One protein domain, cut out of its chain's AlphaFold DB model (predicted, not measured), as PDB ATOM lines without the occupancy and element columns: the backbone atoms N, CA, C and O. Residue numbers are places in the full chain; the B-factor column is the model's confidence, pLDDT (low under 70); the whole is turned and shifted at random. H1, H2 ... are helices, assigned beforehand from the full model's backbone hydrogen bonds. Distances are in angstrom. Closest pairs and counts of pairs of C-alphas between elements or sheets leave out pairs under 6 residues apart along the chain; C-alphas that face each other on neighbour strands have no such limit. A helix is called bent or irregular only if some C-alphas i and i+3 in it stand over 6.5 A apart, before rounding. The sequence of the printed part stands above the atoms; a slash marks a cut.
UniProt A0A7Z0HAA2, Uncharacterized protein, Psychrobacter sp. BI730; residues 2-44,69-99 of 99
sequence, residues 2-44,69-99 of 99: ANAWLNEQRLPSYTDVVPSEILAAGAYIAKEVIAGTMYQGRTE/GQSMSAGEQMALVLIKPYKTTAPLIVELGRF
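What this domain is: This is residues 2 to 44 and 69 to 99 of the 99 residues of an uncharacterized protein of Psychrobacter sp. BI730 (UniProt A0A7Z0HAA2). Two helices, H2 and H3, lie side by side and run opposite ways, and a short helix, H1, packs on H2 at a steep angle to it, together making a small body from which a long tail, residues 90 to 99, sticks out. In the link between H1 and H2, residues 13 to 18 also stand free of the body. The printed part has 74 residues, with three named helices in the order H1, H2, H3 along the chain and no named strand; the class is all helix, though under half of the residues, 35 of 74, are in named elements. The whole is loose, with a radius of gyration of the C-alphas of 15.9 A, and spans 58 by 30 by 17 A, the tail making much of the length; without the stretches that stand free, the body of 58 residues spans 30 by 22 by 17 A.

Where its parts are: H2, the longest helix, has 15 residues, Ser 20 to Ile 34, and measures 20.8 A from its first C-alpha to its last. It begins at C-alpha 20, at (51.574, -45.280, 65.109), and ends at C-alpha 34, at (51.605, -65.098, 71.501). H3 has 13 residues, Ala 74 to Tyr 86, and measures 19.8 A; its last C-alpha, that of Tyr 86, is at (55.965, -40.494, 74.535). H3 is irregular: C-alphas 82 and 85 are 7.4 A apart, against about 5 A in a regular helix, and its line is a rough one. H1 has 7 residues, Ala 2 to Glu 8, measures 10.2 A, and begins at C-alpha 2, at (50.065, -56.147, 75.431).

How they stand to each other: H2 touches both of the other helices. H2 and H3 touch with 22 pairs of C-alphas within 8 A. Their closest C-alphas, those of Ala 25 and Ala 79, are 4.1 A apart, and their centres are 9.4 A apart. They run opposite ways at a shallow tilt of 25 degrees. H1 and H2 touch with 7 pairs of C-alphas within 8 A. Their closest C-alphas, those of Ala 2 and Ala 30, are 5.2 A apart, and their centres are 10.0 A apart. They run opposite ways at a steep tilt of 62 degrees. H1 and H3 are apart. In H1 and H2 every pair of O i and N i+4 is within hydrogen-bond range, while in H3 it is 7 of 9 such pairs.

The domain as a whole: The two C-alphas farthest apart are those of Ala 35 and Phe 99, 58.4 A from each other. The outline is elongated, but only just, with its spans of 58, 30 and 17 A. Residues 45 to 68 are cut out and not printed, and C-alpha 44 and C-alpha 69 are 11.7 A apart across the cut. The link from H2 to H3 runs across this cut, with 39 residues between the two helices in the chain, 24 of them not printed. The link from H1 to H2, 11 residues, is long. After H3, residues 87 to 99 hold no named element, and their C-alphas lie 7 to 39 A from the mean of all C-alphas; Phe 99 is the chain's last residue, with its C-alpha at (51.395, -9.821, 83.593). The mean pLDDT of the printed part of this predicted model is 71.2, and 23 printed residues are under 70: residues 38 to 44, 69 to 72 and 88 to 99.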
ATOM      1  N   ALA A   2      49.412 -57.322  76.041       78.12
ATOM      2  CA  ALA A   2      50.065 -56.147  75.431       78.12
ATOM      3  C   ALA A   2      49.521 -54.785  75.914       78.12
ATOM      4  O   ALA A   2      50.294 -53.917  76.302       78.12
ATOM      5  N   ASN A   3      48.194 -54.631  75.999       79.25
ATOM      6  CA  ASN A   3      47.580 -53.401  76.517       79.25
ATOM      7  C   ASN A   3      47.922 -53.142  77.993       79.25
ATOM      8  O   ASN A   3      48.139 -52.001  78.381       79.25
ATOM      9  N   ALA A   4      47.995 -54.196  78.813       80.06
ATOM     10  CA  ALA A   4      48.380 -54.072  80.219       80.06
ATOM     11  C   ALA A   4      49.834 -53.595  80.343       80.06
ATOM     12  O   ALA A   4      50.099 -52.656  81.084       80.06
ATOM     13  N   TRP A   5      50.737 -54.158  79.532       83.94
ATOM     14  CA  TRP A   5      52.127 -53.710  79.464       83.94
ATOM     15  C   TRP A   5      52.238 -52.240  79.047       83.94
ATOM     16  O   TRP A   5      52.982 -51.500  79.676       83.94
ATOM     17  N   LEU A   6      51.477 -51.786  78.039       80.38
ATOM     18  CA  LEU A   6      51.470 -50.378  77.611       80.38
ATOM     19  C   LEU A   6      50.950 -49.431  78.704       80.38
ATOM     20  O   LEU A   6      51.522 -48.356  78.895       80.38
ATOM     21  N   ASN A   7      49.918 -49.835  79.450       81.31
ATOM     22  CA  ASN A   7      49.376 -49.046  80.562       81.31
ATOM     23  C   ASN A   7      50.402 -48.824  81.690       81.31
ATOM     24  O   ASN A   7      50.377 -47.786  82.349       81.31
ATOM     25  N   GLU A   8      51.353 -49.743  81.885       80.06
ATOM     26  CA  GLU A   8      52.435 -49.591  82.870       80.06
ATOM     27  C   GLU A   8      53.492 -48.547  82.457       80.06
ATOM     28  O   GLU A   8      54.241 -48.047  83.299       80.06
ATOM     29  N   GLN A   9      53.553 -48.158  81.176       78.88
ATOM     30  CA  GLN A   9      54.632 -47.325  80.624       78.88
ATOM     31  C   GLN A   9      54.472 -45.818  80.872       78.88
ATOM     32  O   GLN A   9      55.276 -45.038  80.357       78.88
ATOM     33  N   ARG A  10      53.480 -45.396  81.677       77.12
ATOM     34  CA  ARG A  10      53.162 -43.977  81.955       77.12
ATOM     35  C   ARG A  10      53.007 -43.152  80.670       77.12
ATOM     36  O   ARG A  10      53.565 -42.059  80.525       77.12
ATOM     37  N   LEU A  11      52.273 -43.707  79.712       78.06
ATOM     38  CA  LEU A  11      51.918 -43.010  78.481       78.06
ATOM     39  C   LEU A  11      50.779 -42.018  78.763       78.06
ATOM     40  O   LEU A  11      49.932 -42.296  79.617       78.06
ATOM     41  N   PRO A  12      50.749 -40.858  78.088       74.25
ATOM     42  CA  PRO A  12      49.617 -39.953  78.174       74.25
ATOM     43  C   PRO A  12      48.365 -40.649  77.631       74.25
ATOM     44  O   PRO A  12      48.437 -41.530  76.773       74.25
ATOM     45  N   SER A  13      47.201 -40.265  78.149       75.44
ATOM     46  CA  SER A  13      45.936 -40.736  77.596       75.44
ATOM     47  C   SER A  13      45.703 -40.064  76.246       75.44
ATOM     48  O   SER A  13      45.698 -38.839  76.154       75.44
ATOM     49  N   TYR A  14      45.524 -40.872  75.206       77.06
ATOM     50  CA  TYR A  14      45.178 -40.403  73.870       77.06
ATOM     51  C   TYR A  14      43.670 -40.555  73.684       77.06
ATOM     52  O   TYR A  14      43.161 -41.675  73.688       77.06
ATOM     53  N   THR A  15      42.959 -39.439  73.554       70.56
ATOM     54  CA  THR A  15      41.501 -39.417  73.343       70.56
ATOM     55  C   THR A  15      41.115 -39.444  71.864       70.56
ATOM     56  O   THR A  15      40.015 -39.875  71.541       70.56
ATOM     57  N   ASP A  16      42.025 -39.027  70.977       74.12
ATOM     58  CA  ASP A  16      41.766 -38.866  69.542       74.12
ATOM     59  C   ASP A  16      42.604 -39.825  68.692       74.12
ATOM     60  O   ASP A  16      42.104 -40.821  68.174       74.12
ATOM     61  N   VAL A  17      43.901 -39.535  68.547       78.38
ATOM     62  CA  VAL A  17      44.806 -40.289  67.674       78.38
ATOM     63  C   VAL A  17      45.972 -40.814  68.493       78.38
ATOM     64  O   VAL A  17      46.760 -40.050  69.048       78.38
ATOM     65  N   VAL A  18      46.080 -42.140  68.555       79.94
ATOM     66  CA  VAL A  18      47.242 -42.820  69.127       79.94
ATOM     67  C   VAL A  18      48.365 -42.810  68.080       79.94
ATOM     68  O   VAL A  18      48.127 -43.254  66.954       79.94
ATOM     69  N   PRO A  19      49.579 -42.339  68.417       83.88
ATOM     70  CA  PRO A  19      50.744 -42.429  67.542       83.88
ATOM     71  C   PRO A  19      50.974 -43.855  67.026       83.88
ATOM     72  O   PRO A  19      50.838 -44.834  67.772       83.88
ATOM     73  N   SER A  20      51.351 -43.981  65.754       85.25
ATOM     74  CA  SER A  20      51.574 -45.280  65.109       85.25
ATOM     75  C   SER A  20      52.715 -46.062  65.765       85.25
ATOM     76  O   SER A  20      52.690 -47.290  65.785       85.25
ATOM     77  N   GLU A  21      53.668 -45.367  66.383       80.62
ATOM     78  CA  GLU A  21      54.785 -45.926  67.141       80.62
ATOM     79  C   GLU A  21      54.316 -46.666  68.403       80.62
ATOM     80  O   GLU A  21      54.854 -47.722  68.737       80.62
ATOM     81  N   ILE A  22      53.277 -46.162  69.079       81.31
ATOM     82  CA  ILE A  22      52.685 -46.812  70.262       81.31
ATOM     83  C   ILE A  22      51.897 -48.055  69.844       81.31
ATOM     84  O   ILE A  22      51.974 -49.094  70.504       81.31
ATOM     85  N   LEU A  23      51.192 -47.976  68.715       85.81
ATOM     86  CA  LEU A  23      50.510 -49.130  68.127       85.81
ATOM     87  C   LEU A  23      51.514 -50.212  67.707       85.81
ATOM     88  O   LEU A  23      51.325 -51.389  68.023       85.81
ATOM     89  N   ALA A  24      52.615 -49.817  67.061       84.69
ATOM     90  CA  ALA A  24      53.695 -50.718  66.677       84.69
ATOM     91  C   ALA A  24      54.342 -51.372  67.904       84.69
ATOM     92  O   ALA A  24      54.527 -52.588  67.921       84.69
ATOM     93  N   ALA A  25      54.608 -50.604  68.966       83.25
ATOM     94  CA  ALA A  25      55.109 -51.140  70.228       83.25
ATOM     95  C   ALA A  25      54.165 -52.201  70.816       83.25
ATOM     96  O   ALA A  25      54.609 -53.293  71.170       83.25
ATOM     97  N   GLY A  26      52.855 -51.931  70.838       83.75
ATOM     98  CA  GLY A  26      51.848 -52.912  71.248       83.75
ATOM     99  C   GLY A  26      51.868 -54.190  70.402       83.75
ATOM    100  O   GLY A  26      51.727 -55.284  70.949       83.75
ATOM    101  N   ALA A  27      52.101 -54.074  69.092       86.88
ATOM    102  CA  ALA A  27      52.191 -55.215  68.182       86.88
ATOM    103  C   ALA A  27      53.439 -56.084  68.426       86.88
ATOM    104  O   ALA A  27      53.329 -57.313  68.424       86.88
ATOM    105  N   TYR A  28      54.603 -55.476  68.692       84.12
ATOM    106  CA  TYR A  28      55.818 -56.217  69.065       84.12
ATOM    107  C   TYR A  28      55.604 -57.028  70.342       84.12
ATOM    108  O   TYR A  28      55.892 -58.224  70.368       84.12
ATOM    109  N   ILE A  29      54.995 -56.409  71.355       83.56
ATOM    110  CA  ILE A  29      54.658 -57.090  72.605       83.56
ATOM    111  C   ILE A  29      53.633 -58.200  72.366       83.56
ATOM    112  O   ILE A  29      53.801 -59.313  72.853       83.56
ATOM    113  N   ALA A  30      52.575 -57.940  71.594       83.50
ATOM    114  CA  ALA A  30      51.562 -58.948  71.290       83.50
ATOM    115  C   ALA A  30      52.168 -60.182  70.605       83.50
ATOM    116  O   ALA A  30      51.805 -61.307  70.946       83.50
ATOM    117  N   LYS A  31      53.131 -59.986  69.698       85.31
ATOM    118  CA  LYS A  31      53.853 -61.079  69.038       85.31
ATOM    119  C   LYS A  31      54.614 -61.951  70.040       85.31
ATOM    120  O   LYS A  31      54.546 -63.173  69.944       85.31
ATOM    121  N   GLU A  32      55.293 -61.348  71.011       80.94
ATOM    122  CA  GLU A  32      56.052 -62.084  72.033       80.94
ATOM    123  C   GLU A  32      55.159 -62.749  73.081       80.94
ATOM    124  O   GLU A  32      55.467 -63.843  73.552       80.94
ATOM    125  N   VAL A  33      54.018 -62.136  73.404       80.06
ATOM    126  CA  VAL A  33      52.974 -62.762  74.231       80.06
ATOM    127  C   VAL A  33      52.464 -64.032  73.559       80.06
ATOM    128  O   VAL A  33      52.367 -65.066  74.210       80.06
ATOM    129  N   ILE A  34      52.130 -63.957  72.265       79.56
ATOM    130  CA  ILE A  34      51.605 -65.098  71.501       79.56
ATOM    131  C   ILE A  34      52.672 -66.189  71.362       79.56
ATOM    132  O   ILE A  34      52.357 -67.370  71.476       79.56
ATOM    133  N   ALA A  35      53.931 -65.801  71.158       81.31
ATOM    134  CA  ALA A  35      55.055 -66.732  71.116       81.31
ATOM    135  C   ALA A  35      55.393 -67.346  72.489       81.31
ATOM    136  O   ALA A  35      56.198 -68.271  72.557       81.31
ATOM    137  N   GLY A  36      54.810 -66.837  73.583       72.44
ATOM    138  CA  GLY A  36      55.109 -67.270  74.949       72.44
ATOM    139  C   GLY A  36      56.516 -66.895  75.420       72.44
ATOM    140  O   GLY A  36      56.961 -67.401  76.446       72.44
ATOM    141  N   THR A  37      57.216 -66.030  74.681       71.31
ATOM    142  CA  THR A  37      58.588 -65.588  74.969       71.31
ATOM    143  C   THR A  37      58.633 -64.335  75.830       71.31
ATOM    144  O   THR A  37      59.673 -64.008  76.400       71.31
ATOM    145  N   MET A  38      57.503 -63.636  75.956       67.50
ATOM    146  CA  MET A  38      57.396 -62.483  76.840       67.50
ATOM    147  C   MET A  38      57.632 -62.919  78.293       67.50
ATOM    148  O   MET A  38      56.947 -63.809  78.796       67.50
ATOM    149  N   TYR A  39      58.596 -62.278  78.961       64.19
ATOM    150  CA  TYR A  39      59.022 -62.573  80.337       64.19
ATOM    151  C   TYR A  39      59.727 -63.921  80.567       64.19
ATOM    152  O   TYR A  39      59.974 -64.272  81.723       64.19
ATOM    153  N   GLN A  40      60.104 -64.662  79.517       57.47
ATOM    154  CA  GLN A  40      60.994 -65.820  79.660       57.47
ATOM    155  C   GLN A  40      62.376 -65.335  80.132       57.47
ATOM    156  O   GLN A  40      63.181 -64.849  79.347       57.47
ATOM    157  N   GLY A  41      62.607 -65.396  81.443       51.81
ATOM    158  CA  GLY A  41      63.780 -64.819  82.113       51.81
ATOM    159  C   GLY A  41      63.446 -64.084  83.413       51.81
ATOM    160  O   GLY A  41      64.326 -63.904  84.248       51.81
ATOM    161  N   ARG A  42      62.170 -63.728  83.636       55.59
ATOM    162  CA  ARG A  42      61.683 -63.174  84.910       55.59
ATOM    163  C   ARG A  42      61.324 -64.290  85.888       55.59
ATOM    164  O   ARG A  42      60.153 -64.507  86.187       55.59
ATOM    165  N   THR A  43      62.315 -65.060  86.332       44.38
ATOM    166  CA  THR A  43      62.087 -66.217  87.214       44.38
ATOM    167  C   THR A  43      61.938 -65.896  88.695       44.38
ATOM    168  O   THR A  43      61.642 -66.822  89.439       44.38
ATOM    169  N   GLU A  44      62.049 -64.648  89.158       39.28
ATOM    170  CA  GLU A  44      61.808 -64.348  90.575       39.28
ATOM    171  C   GLU A  44      61.151 -62.983  90.801       39.28
ATOM    172  O   GLU A  44      61.702 -61.934  90.490       39.28
ATOM    173  N   GLY A  69      68.508 -55.917  85.642       50.09
ATOM    174  CA  GLY A  69      69.341 -57.114  85.401       50.09
ATOM    175  C   GLY A  69      68.550 -58.333  84.908       50.09
ATOM    176  O   GLY A  69      69.042 -59.459  84.947       50.09
ATOM    177  N   GLN A  70      67.301 -58.121  84.493       54.56
ATOM    178  CA  GLN A  70      66.416 -59.150  83.959       54.56
ATOM    179  C   GLN A  70      66.536 -59.185  82.437       54.56
ATOM    180  O   GLN A  70      66.361 -58.159  81.776       54.56
ATOM    181  N   SER A  71      66.771 -60.370  81.863       57.88
ATOM    182  CA  SER A  71      66.792 -60.536  80.408       57.88
ATOM    183  C   SER A  71      65.484 -60.033  79.799       57.88
ATOM    184  O   SER A  71      64.405 -60.566  80.060       57.88
ATOM    185  N   MET A  72      65.592 -58.974  78.998       67.62
ATOM    186  CA  MET A  72      64.492 -58.454  78.199       67.62
ATOM    187  C   MET A  72      64.514 -59.106  76.829       67.62
ATOM    188  O   MET A  72      65.569 -59.247  76.209       67.62
ATOM    189  N   SER A  73      63.334 -59.474  76.351       73.69
ATOM    190  CA  SER A  73      63.181 -59.992  74.998       73.69
ATOM    191  C   SER A  73      63.398 -58.886  73.951       73.69
ATOM    192  O   SER A  73      63.309 -57.685  74.240       73.69
ATOM    193  N   ALA A  74      63.746 -59.275  72.722       75.94
ATOM    194  CA  ALA A  74      64.082 -58.322  71.666       75.94
ATOM    195  C   ALA A  74      62.888 -57.421  71.289       75.94
ATOM    196  O   ALA A  74      63.076 -56.239  70.991       75.94
ATOM    197  N   GLY A  75      61.660 -57.948  71.324       76.56
ATOM    198  CA  GLY A  75      60.452 -57.167  71.062       76.56
ATOM    199  C   GLY A  75      60.127 -56.193  72.194       76.56
ATOM    200  O   GLY A  75      59.758 -55.056  71.902       76.56
ATOM    201  N   GLU A  76      60.368 -56.553  73.457       74.88
ATOM    202  CA  GLU A  76      60.269 -55.618  74.586       74.88
ATOM    203  C   GLU A  76      61.270 -54.459  74.466       74.88
ATOM    204  O   GLU A  76      60.910 -53.302  74.702       74.88
ATOM    205  N   GLN A  77      62.515 -54.736  74.062       77.56
ATOM    206  CA  GLN A  77      63.518 -53.690  73.826       77.56
ATOM    207  C   GLN A  77      63.091 -52.741  72.700       77.56
ATOM    208  O   GLN A  77      63.157 -51.518  72.860       77.56
ATOM    209  N   MET A  78      62.610 -53.285  71.578       76.62
ATOM    210  CA  MET A  78      62.113 -52.480  70.458       76.62
ATOM    211  C   MET A  78      60.891 -51.645  70.848       76.62
ATOM    212  O   MET A  78      60.851 -50.446  70.565       76.62
ATOM    213  N   ALA A  79      59.930 -52.242  71.553       82.50
ATOM    214  CA  ALA A  79      58.749 -51.545  72.045       82.50
ATOM    215  C   ALA A  79      59.128 -50.380  72.972       82.50
ATOM    216  O   ALA A  79      58.585 -49.285  72.830       82.50
ATOM    217  N   LEU A  80      60.100 -50.573  73.874       80.12
ATOM    218  CA  LEU A  80      60.594 -49.505  74.747       80.12
ATOM    219  C   LEU A  80      61.232 -48.346  73.981       80.12
ATOM    220  O   LEU A  80      61.019 -47.195  74.359       80.12
ATOM    221  N   VAL A  81      62.005 -48.630  72.929       80.81
ATOM    222  CA  VAL A  81      62.612 -47.590  72.085       80.81
ATOM    223  C   VAL A  81      61.533 -46.767  71.387       80.81
ATOM    224  O   VAL A  81      61.610 -45.539  71.409       80.81
ATOM    225  N   LEU A  82      60.507 -47.425  70.840       79.69
ATOM    226  CA  LEU A  82      59.402 -46.769  70.136       79.69
ATOM    227  C   LEU A  82      58.593 -45.843  71.045       79.69
ATOM    228  O   LEU A  82      58.257 -44.731  70.650       79.69
ATOM    229  N   ILE A  83      58.308 -46.269  72.279       81.69
ATOM    230  CA  ILE A  83      57.481 -45.472  73.196       81.69
ATOM    231  C   ILE A  83      58.278 -44.456  74.024       81.69
ATOM    232  O   ILE A  83      57.680 -43.600  74.674       81.69
ATOM    233  N   LYS A  84      59.618 -44.534  74.029       80.44
ATOM    234  CA  LYS A  84      60.508 -43.667  74.821       80.44
ATOM    235  C   LYS A  84      60.178 -42.167  74.726       80.44
ATOM    236  O   LYS A  84      60.112 -41.550  75.788       80.44
ATOM    237  N   PRO A  85      59.952 -41.566  73.540       79.31
ATOM    238  CA  PRO A  85      59.654 -40.134  73.444       79.31
ATOM    239  C   PRO A  85      58.251 -39.756  73.945       79.31
ATOM    240  O   PRO A  85      58.000 -38.585  74.204       79.31
ATOM    241  N   TYR A  86      57.350 -40.726  74.114       79.19
ATOM    242  CA  TYR A  86      55.965 -40.494  74.535       79.19
ATOM    243  C   TYR A  86      55.752 -40.673  76.039       79.19
ATOM    244  O   TYR A  86      54.678 -40.364  76.549       79.19
ATOM    245  N   LYS A  87      56.747 -41.177  76.775       77.19
ATOM    246  CA  LYS A  87      56.640 -41.333  78.227       77.19
ATOM    247  C   LYS A  87      56.539 -39.964  78.888       77.19
ATOM    248  O   LYS A  87      57.394 -39.102  78.679       77.19
ATOM    249  N   THR A  88      55.520 -39.775  79.725       64.62
ATOM    250  CA  THR A  88      55.354 -38.517  80.463       64.62
ATOM    251  C   THR A  88      56.487 -38.356  81.476       64.62
ATOM    252  O   THR A  88      56.492 -38.952  82.551       64.62
ATOM    253  N   THR A  89      57.478 -37.538  81.124       57.75
ATOM    254  CA  THR A  89      58.477 -37.022  82.062       57.75
ATOM    255  C   THR A  89      57.994 -35.643  82.493       57.75
ATOM    256  O   THR A  89      58.269 -34.664  81.815       57.75
ATOM    257  N   ALA A  90      57.211 -35.548  83.568       48.06
ATOM    258  CA  ALA A  90      56.873 -34.253  84.165       48.06
ATOM    259  C   ALA A  90      57.611 -34.111  85.506       48.06
ATOM    260  O   ALA A  90      57.730 -35.090  86.247       48.06
ATOM    261  N   PRO A  91      58.112 -32.906  85.813       41.00
ATOM    262  CA  PRO A  91      57.189 -31.883  86.293       41.00
ATOM    263  C   PRO A  91      57.029 -30.706  85.323       41.00
ATOM    264  O   PRO A  91      57.998 -30.160  84.807       41.00
ATOM    265  N   LEU A  92      55.773 -30.305  85.119       48.66
ATOM    266  CA  LEU A  92      55.378 -29.041  84.500       48.66
ATOM    267  C   LEU A  92      55.871 -27.877  85.379       48.66
ATOM    268  O   LEU A  92      55.157 -27.440  86.277       48.66
ATOM    269  N   ILE A  93      57.082 -27.370  85.145       47.50
ATOM    270  CA  ILE A  93      57.436 -26.006  85.557       47.50
ATOM    271  C   ILE A  93      56.966 -25.107  84.416       47.50
ATOM    272  O   ILE A  93      57.673 -24.890  83.436       47.50
ATOM    273  N   VAL A  94      55.717 -24.658  84.509       50.66
ATOM    274  CA  VAL A  94      55.231 -23.539  83.704       50.66
ATOM    275  C   VAL A  94      55.897 -22.292  84.284       50.66
ATOM    276  O   VAL A  94      55.630 -21.931  85.429       50.66
ATOM    277  N   GLU A  95      56.807 -21.680  83.526       45.50
ATOM    278  CA  GLU A  95      57.333 -20.340  83.802       45.50
ATOM    279  C   GLU A  95      56.152 -19.397  84.086       45.50
ATOM    280  O   GLU A  95      55.292 -19.183  83.228       45.50
ATOM    281  N   LEU A  96      56.077 -18.866  85.312       51.50
ATOM    282  CA  LEU A  96      55.135 -17.814  85.694       51.50
ATOM    283  C   LEU A  96      55.496 -16.537  84.923       51.50
ATOM    284  O   LEU A  96      56.211 -15.670  85.427       51.50
ATOM    285  N   GLY A  97      54.983 -16.425  83.698       44.84
ATOM    286  CA  GLY A  97      54.913 -15.166  82.971       44.84
ATOM    287  C   GLY A  97      54.098 -14.169  83.793       44.84
ATOM    288  O   GLY A  97      52.892 -14.333  83.967       44.84
ATOM    289  N   ARG A  98      54.785 -13.173  84.356       43.69
ATOM    290  CA  ARG A  98      54.172 -12.023  85.025       43.69
ATOM    291  C   ARG A  98      53.453 -11.167  83.976       43.69
ATOM    292  O   ARG A  98      54.055 -10.838  82.956       43.69
ATOM    293  N   PHE A  99      52.188 -10.859  84.255       56.53
ATOM    294  CA  PHE A  99      51.395  -9.821  83.593       56.53
ATOM    295  C   PHE A  99      51.917  -8.424  83.944       56.53
ATOM    296  O   PHE A  99      52.460  -8.273  85.067       56.53
TER     297      PHE A  99